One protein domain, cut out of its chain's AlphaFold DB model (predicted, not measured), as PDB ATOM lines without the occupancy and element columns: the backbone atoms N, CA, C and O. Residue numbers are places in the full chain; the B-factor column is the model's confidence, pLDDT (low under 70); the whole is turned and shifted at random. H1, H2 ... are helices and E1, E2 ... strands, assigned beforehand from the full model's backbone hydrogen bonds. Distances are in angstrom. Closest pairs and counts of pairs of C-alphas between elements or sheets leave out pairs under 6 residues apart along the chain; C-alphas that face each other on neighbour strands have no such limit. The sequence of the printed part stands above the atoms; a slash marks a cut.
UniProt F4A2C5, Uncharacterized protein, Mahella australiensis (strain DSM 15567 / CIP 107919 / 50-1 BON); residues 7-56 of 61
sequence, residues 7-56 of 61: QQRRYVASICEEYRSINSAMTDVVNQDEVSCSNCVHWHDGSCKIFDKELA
ATOM      1  N   GLN A   7     -40.720 -14.064  43.490       78.12
ATOM      2  CA  GLN A   7     -40.490 -13.718  44.895       78.12
ATOM      3  C   GLN A   7     -39.006 -13.487  45.223       78.12
ATOM      4  O   GLN A   7     -38.694 -12.520  45.910       78.12
ATOM      5  N   GLN A   8     -38.090 -14.300  44.684       78.88
ATOM      6  CA  GLN A   8     -36.643 -14.112  44.869       78.88
ATOM      7  C   GLN A   8     -36.175 -12.819  44.197       78.88
ATOM      8  O   GLN A   8     -35.466 -12.020  44.799       78.88
ATOM      9  N   ARG A   9     -36.656 -12.549  42.979       78.81
ATOM     10  CA  ARG A   9     -36.363 -11.302  42.255       78.81
ATOM     11  C   ARG A   9     -36.855 -10.071  43.020       78.81
ATOM     12  O   ARG A   9     -36.141  -9.079  43.087       78.81
ATOM     13  N   ARG A  10     -38.045 -10.144  43.625       79.06
ATOM     14  CA  ARG A  10     -38.585  -9.093  44.504       79.06
ATOM     15  C   ARG A  10     -37.738  -8.877  45.745       79.06
ATOM     16  O   ARG A  10     -37.431  -7.740  46.080       79.06
ATOM     17  N   TYR A  11     -37.371  -9.969  46.402       81.31
ATOM     18  CA  TYR A  11     -36.555  -9.933  47.603       81.31
ATOM     19  C   TYR A  11     -35.201  -9.271  47.331       81.31
ATOM     20  O   TYR A  11     -34.839  -8.312  48.008       81.31
ATOM     21  N   VAL A  12     -34.505  -9.691  46.274       81.62
ATOM     22  CA  VAL A  12     -33.222  -9.094  45.890       81.62
ATOM     23  C   VAL A  12     -33.377  -7.625  45.512       81.62
ATOM     24  O   VAL A  12     -32.600  -6.812  45.984       81.62
ATOM     25  N   ALA A  13     -34.408  -7.244  44.759       80.25
ATOM     26  CA  ALA A  13     -34.627  -5.842  44.385       80.25
ATOM     27  C   ALA A  13     -34.998  -4.926  45.557       80.25
ATOM     28  O   ALA A  13     -34.764  -3.724  45.500       80.25
ATOM     29  N   SER A  14     -35.569  -5.486  46.626       79.75
ATOM     30  CA  SER A  14     -35.851  -4.734  47.853       79.75
ATOM     31  C   SER A  14     -34.605  -4.430  48.688       79.75
ATOM     32  O   SER A  14     -34.659  -3.583  49.573       79.75
ATOM     33  N   ILE A  15     -33.494  -5.123  48.423       81.81
ATOM     34  CA  ILE A  15     -32.250  -5.020  49.198       81.81
ATOM     35  C   ILE A  15     -31.125  -4.423  48.346       81.81
ATOM     36  O   ILE A  15     -30.346  -3.610  48.832       81.81
ATOM     37  N   CYS A  16     -31.033  -4.825  47.081       80.44
ATOM     38  CA  CYS A  16     -30.036  -4.362  46.133       80.44
ATOM     39  C   CYS A  16     -30.605  -3.183  45.337       80.44
ATOM     40  O   CYS A  16     -31.308  -3.382  44.348       80.44
ATOM     41  N   GLU A  17     -30.259  -1.953  45.718       76.44
ATOM     42  CA  GLU A  17     -30.644  -0.735  44.975       76.44
ATOM     43  C   GLU A  17     -30.118  -0.724  43.525       76.44
ATOM     44  O   GLU A  17     -30.643  -0.035  42.641       76.44
ATOM     45  N   GLU A  18     -29.071  -1.512  43.299       77.06
ATOM     46  CA  GLU A  18     -28.426  -1.800  42.022       77.06
ATOM     47  C   GLU A  18     -29.192  -2.806  41.146       77.06
ATOM     48  O   GLU A  18     -29.003  -2.830  39.930       77.06
ATOM     49  N   TYR A  19     -30.121  -3.583  41.712       79.88
ATOM     50  CA  TYR A  19     -30.991  -4.497  40.971       79.88
ATOM     51  C   TYR A  19     -32.397  -3.909  40.817       79.88
ATOM     52  O   TYR A  19     -33.294  -4.137  41.629       79.88
ATOM     53  N   ARG A  20     -32.606  -3.146  39.739       76.62
ATOM     54  CA  ARG A  20     -33.871  -2.443  39.476       76.62
ATOM     55  C   ARG A  20     -34.244  -2.437  38.001       76.62
ATOM     56  O   ARG A  20     -33.439  -2.771  37.131       76.62
ATOM     57  N   SER A  21     -35.490  -2.066  37.706       73.31
ATOM     58  CA  SER A  21     -35.952  -1.956  36.322       73.31
ATOM     59  C   SER A  21     -35.168  -0.873  35.576       73.31
ATOM     60  O   SER A  21     -34.800   0.155  36.152       73.31
ATOM     61  N   ILE A  22     -34.930  -1.093  34.283       70.00
ATOM     62  CA  ILE A  22     -34.261  -0.118  33.407       70.00
ATOM     63  C   ILE A  22     -34.991   1.233  33.455       70.00
ATOM     64  O   ILE A  22     -34.364   2.281  33.585       70.00
ATOM     65  N   ASN A  23     -36.325   1.204  33.444       65.94
ATOM     66  CA  ASN A  23     -37.161   2.401  33.479       65.94
ATOM     67  C   ASN A  23     -36.994   3.187  34.788       65.94
ATOM     68  O   ASN A  23     -36.880   4.412  34.751       65.94
ATOM     69  N   SER A  24     -36.935   2.500  35.933       65.31
ATOM     70  CA  SER A  24     -36.659   3.132  37.232       65.31
ATOM     71  C   SER A  24     -35.248   3.719  37.277       65.31
ATOM     72  O   SER A  24     -35.048   4.796  37.824       65.31
ATOM     73  N   ALA A  25     -34.265   3.049  36.666       62.97
ATOM     74  CA  ALA A  25     -32.894   3.552  36.613       62.97
ATOM     75  C   ALA A  25     -32.748   4.810  35.745       62.97
ATOM     76  O   ALA A  25     -31.949   5.674  36.082       62.97
ATOM     77  N   MET A  26     -33.518   4.925  34.660       65.38
ATOM     78  CA  MET A  26     -33.470   6.077  33.752       65.38
ATOM     79  C   MET A  26     -34.232   7.301  34.256       65.38
ATOM     80  O   MET A  26     -33.964   8.409  33.801       65.38
ATOM     81  N   THR A  27     -35.207   7.114  35.143       64.25
ATOM     82  CA  THR A  27     -36.096   8.201  35.568       64.25
ATOM     83  C   THR A  27     -35.780   8.741  36.961       64.25
ATOM     84  O   THR A  27     -36.402   9.722  37.351       64.25
ATOM     85  N   ASP A  28     -34.858   8.126  37.717       58.88
ATOM     86  CA  ASP A  28     -34.618   8.379  39.160       58.88
ATOM     87  C   ASP A  28     -35.892   8.284  40.031       58.88
ATOM     88  O   ASP A  28     -35.884   8.498  41.242       58.88
ATOM     89  N   VAL A  29     -37.021   7.911  39.423       59.12
ATOM     90  CA  VAL A  29     -38.271   7.678  40.113       59.12
ATOM     91  C   VAL A  29     -38.207   6.250  40.614       59.12
ATOM     92  O   VAL A  29     -38.365   5.285  39.856       59.12
ATOM     93  N   VAL A  30     -38.000   6.119  41.923       56.50
ATOM     94  CA  VAL A  30     -38.272   4.891  42.674       56.50
ATOM     95  C   VAL A  30     -39.788   4.679  42.660       56.50
ATOM     96  O   VAL A  30     -40.490   4.908  43.640       56.50
ATOM     97  N   ASN A  31     -40.324   4.312  41.497       53.72
ATOM     98  CA  ASN A  31     -41.701   3.879  41.371       53.72
ATOM     99  C   ASN A  31     -41.792   2.547  42.111       53.72
ATOM    100  O   ASN A  31     -41.399   1.502  41.596       53.72
ATOM    101  N   GLN A  32     -42.300   2.616  43.339       52.22
ATOM    102  CA  GLN A  32     -42.660   1.472  44.177       52.22
ATOM    103  C   GLN A  32     -43.754   0.596  43.541       52.22
ATOM    104  O   GLN A  32     -44.104  -0.439  44.104       52.22
ATOM    105  N   ASP A  33     -44.294   1.005  42.390       48.66
ATOM    106  CA  ASP A  33     -45.570   0.507  41.896       48.66
ATOM    107  C   ASP A  33     -45.522  -0.898  41.303       48.66
ATOM    108  O   ASP A  33     -46.507  -1.613  41.389       48.66
ATOM    109  N   GLU A  34     -44.381  -1.390  40.830       52.19
ATOM    110  CA  GLU A  34     -44.254  -2.820  40.571       52.19
ATOM    111  C   GLU A  34     -42.798  -3.243  40.698       52.19
ATOM    112  O   GLU A  34     -42.020  -3.196  39.745       52.19
ATOM    113  N   VAL A  35     -42.454  -3.829  41.846       56.81
ATOM    114  CA  VAL A  35     -41.320  -4.763  41.951       56.81
ATOM    115  C   VAL A  35     -41.664  -6.053  41.176       56.81
ATOM    116  O   VAL A  35     -41.505  -7.181  41.635       56.81
ATOM    117  N   SER A  36     -42.216  -5.934  39.973       61.00
ATOM    118  CA  SER A  36     -42.225  -6.996  38.989       61.00
ATOM    119  C   SER A  36     -40.826  -6.989  38.393       61.00
ATOM    120  O   SER A  36     -40.597  -6.535  37.275       61.00
ATOM    121  N   CYS A  37     -39.844  -7.476  39.159       66.19
ATOM    122  CA  CYS A  37     -38.468  -7.641  38.687       66.19
ATOM    123  C   CYS A  37     -38.307  -8.736  37.621       66.19
ATOM    124  O   CYS A  37     -37.259  -9.362  37.472       66.19
ATOM    125  N   SER A  38     -39.364  -8.927  36.843       68.06
ATOM    126  CA  SER A  38     -39.422  -9.599  35.559       68.06
ATOM    127  C   SER A  38     -38.398  -9.000  34.587       68.06
ATOM    128  O   SER A  38     -37.706  -9.763  33.925       68.06
ATOM    129  N   ASN A  39     -38.215  -7.667  34.598       69.25
ATOM    130  CA  ASN A  39     -37.265  -6.932  33.740       69.25
ATOM    131  C   ASN A  39     -36.222  -6.115  34.537       69.25
ATOM    132  O   ASN A  39     -35.728  -5.095  34.054       69.25
ATOM    133  N   CYS A  40     -35.932  -6.501  35.783       76.94
ATOM    134  CA  CYS A  40     -34.851  -5.866  36.541       76.94
ATOM    135  C   CYS A  40     -33.504  -6.335  36.011       76.94
ATOM    136  O   CYS A  40     -33.337  -7.498  35.644       76.94
ATOM    137  N   VAL A  41     -32.547  -5.419  35.985       76.12
ATOM    138  CA  VAL A  41     -31.170  -5.729  35.627       76.12
ATOM    139  C   VAL A  41     -30.254  -5.206  36.723       76.12
ATOM    140  O   VAL A  41     -30.595  -4.263  37.442       76.12
ATOM    141  N   HIS A  42     -29.128  -5.885  36.888       78.00
ATOM    142  CA  HIS A  42     -28.113  -5.531  37.865       78.00
ATOM    143  C   HIS A  42     -27.178  -4.515  37.217       78.00
ATOM    144  O   HIS A  42     -26.438  -4.842  36.289       78.00
ATOM    145  N   TRP A  43     -27.308  -3.261  37.631       69.50
ATOM    146  CA  TRP A  43     -26.464  -2.164  37.179       69.50
ATOM    147  C   TRP A  43     -25.334  -1.967  38.173       69.50
ATOM    148  O   TRP A  43     -25.572  -2.153  39.354       69.50
ATOM    149  N   HIS A  44     -24.169  -1.491  37.725       62.47
ATOM    150  CA  HIS A  44     -22.948  -1.446  38.544       62.47
ATOM    151  C   HIS A  44     -22.370  -2.863  38.721       62.47
ATOM    152  O   HIS A  44     -23.126  -3.828  38.743       62.47
ATOM    153  N   ASP A  45     -21.043  -3.022  38.768       61.47
ATOM    154  CA  ASP A  45     -20.385  -4.287  39.151       61.47
ATOM    155  C   ASP A  45     -20.773  -4.612  40.597       61.47
ATOM    156  O   ASP A  45     -20.075  -4.255  41.550       61.47
ATOM    157  N   GLY A  46     -21.991  -5.121  40.753       59.03
ATOM    158  CA  GLY A  46     -22.755  -4.762  41.921       59.03
ATOM    159  C   GLY A  46     -22.260  -5.456  43.170       59.03
ATOM    160  O   GLY A  46     -21.858  -6.617  43.166       59.03
ATOM    161  N   SER A  47     -22.260  -4.705  44.264       68.31
ATOM    162  CA  SER A  47     -21.712  -5.152  45.545       68.31
ATOM    163  C   SER A  47     -22.669  -6.073  46.310       68.31
ATOM    164  O   SER A  47     -22.289  -6.670  47.327       68.31
ATOM    165  N   CYS A  48     -23.915  -6.184  45.841       79.44
ATOM    166  CA  CYS A  48     -24.976  -6.922  46.491       79.44
ATOM    167  C   CYS A  48     -24.736  -8.427  46.415       79.44
ATOM    168  O   CYS A  48     -25.231  -9.133  45.542       79.44
ATOM    169  N   LYS A  49     -24.044  -8.955  47.424       76.94
ATOM    170  CA  LYS A  49     -23.700 -10.382  47.541       76.94
ATOM    171  C   LYS A  49     -24.905 -11.330  47.516       76.94
ATOM    172  O   LYS A  49     -24.739 -12.524  47.283       76.94
ATOM    173  N   ILE A  50     -26.108 -10.829  47.811       80.62
ATOM    174  CA  ILE A  50     -27.325 -11.643  47.742       80.62
ATOM    175  C   ILE A  50     -27.847 -11.794  46.311       80.62
ATOM    176  O   ILE A  50     -28.583 -12.739  46.058       80.62
ATOM    177  N   PHE A  51     -27.472 -10.904  45.385       80.62
ATOM    178  CA  PHE A  51     -27.838 -11.024  43.978       80.62
ATOM    179  C   PHE A  51     -27.289 -12.334  43.420       80.62
ATOM    180  O   PHE A  51     -28.053 -13.152  42.911       80.62
ATOM    181  N   ASP A  52     -25.998 -12.598  43.625       77.50
ATOM    182  CA  ASP A  52     -25.389 -13.823  43.114       77.50
ATOM    183  C   ASP A  52     -25.913 -15.075  43.816       77.50
ATOM    184  O   ASP A  52     -26.170 -16.102  43.193       77.50
ATOM    185  N   LYS A  53     -26.134 -14.971  45.128       77.94
ATOM    186  CA  LYS A  53     -26.634 -16.071  45.952       77.94
ATOM    187  C   LYS A  53     -28.071 -16.478  45.605       77.94
ATOM    188  O   LYS A  53     -28.379 -17.664  45.605       77.94
ATOM    189  N   GLU A  54     -28.950 -15.508  45.365       77.81
ATOM    190  CA  GLU A  54     -30.391 -15.743  45.204       77.81
ATOM    191  C   GLU A  54     -30.834 -15.753  43.732       77.81
ATOM    192  O   GLU A  54     -31.831 -16.397  43.406       77.81
ATOM    193  N   LEU A  55     -30.122 -15.044  42.843       74.81
ATOM    194  CA  LEU A  55     -30.444 -14.937  41.413       74.81
ATOM    195  C   LEU A  55     -29.373 -15.522  40.487       74.81
ATOM    196  O   LEU A  55     -29.756 -16.120  39.485       74.81
ATOM    197  N   ALA A  56     -28.074 -15.385  40.787       69.69
ATOM    198  CA  ALA A  56     -27.009 -15.983  39.959       69.69
ATOM    199  C   ALA A  56     -26.701 -17.455  40.302       69.69
ATOM    200  O   ALA A  56     -25.820 -18.067  39.701       69.69
TER     201      ALA A  56
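Overview. This is residues 7 to 56 of the 61 residues of an uncharacterized protein of Mahella australiensis (strain DSM 15567 / CIP 107919 / 50-1 BON) (UniProt F4A2C5). Picture a tiny two-strand sheet, E1 and E2, in the middle of a small domain, with helices H1 and H3 side by side toward one end and the short helix H2 at the other end. A long loop, residues 28 to 39, leads from H2 back to E2. The printed part has 50 residues, with three named helices and two named strands in the order H1, E1, H2, E2, H3; the sheet is antiparallel, and the class is mixed, helices and strands. The whole is compact, with a radius of gyration of the C-alphas of 9.9 A, and the C-alphas span 27 by 23 by 15 A.

Arrangement. Start with H1, residues 7 to 15, and go on to E1, residues 19 to 21: their closest C-alphas, those of Ala 13 and Tyr 19, are 5.2 A apart. Next come H2, residues 22 to 27, and E2, residues 40 to 42; their closest C-alphas, those of Ile 22 and Cys 40, are 6.6 A apart. E1 and E2 are antiparallel neighbours, with 141 degrees between their directions. Look there for N 41 and O 20 at 3.0 A and N 20 and O 41 at 3.3 A, both within hydrogen-bond range. C-alphas 21 and 40 face each other at 4.1 A. Last comes H3, residues 49 to 54, which touches H1; the closest C-alphas are those of Val 12 and Phe 51, 6.0 A apart. These two helices run opposite ways at a shallow tilt of 9 degrees. H2 is apart from H1 and from H3. Each O i to N i+4 pair is within hydrogen-bond range in H1 and H2, and 1 of 2 in H3.

Along the chain. Find C-alpha 7 at (-40.490, -13.718, 44.895); from there H1 runs 12.7 A to C-alpha 15. E1 goes from Tyr 19 to Ser 21, 7.3 A, and H2 follows at once from Ile 22 to Thr 27, 8.8 A. Find C-alpha 40 at (-34.851, -5.866, 36.541), where E2 begins; it ends at His 42, 6.9 A on. H3 begins at Lys 49 and ends 8.9 A away at C-alpha 54, at (-30.391, -15.743, 45.204).

Size, cuts and confidence. The two C-alphas farthest apart, those of Thr 27 and Lys 53, are 28.0 A apart. The printed part, residues 7 to 56, has no cut. The link from H2 to E2 is long, with 12 residues; those from H1 to E1 and from E1 to H2 are tight, and that from E2 to H3 is short. The mean pLDDT of the printed part is 70.5; look for values under 70 at residues 23 to 39, residues 43 to 47 and residue 56.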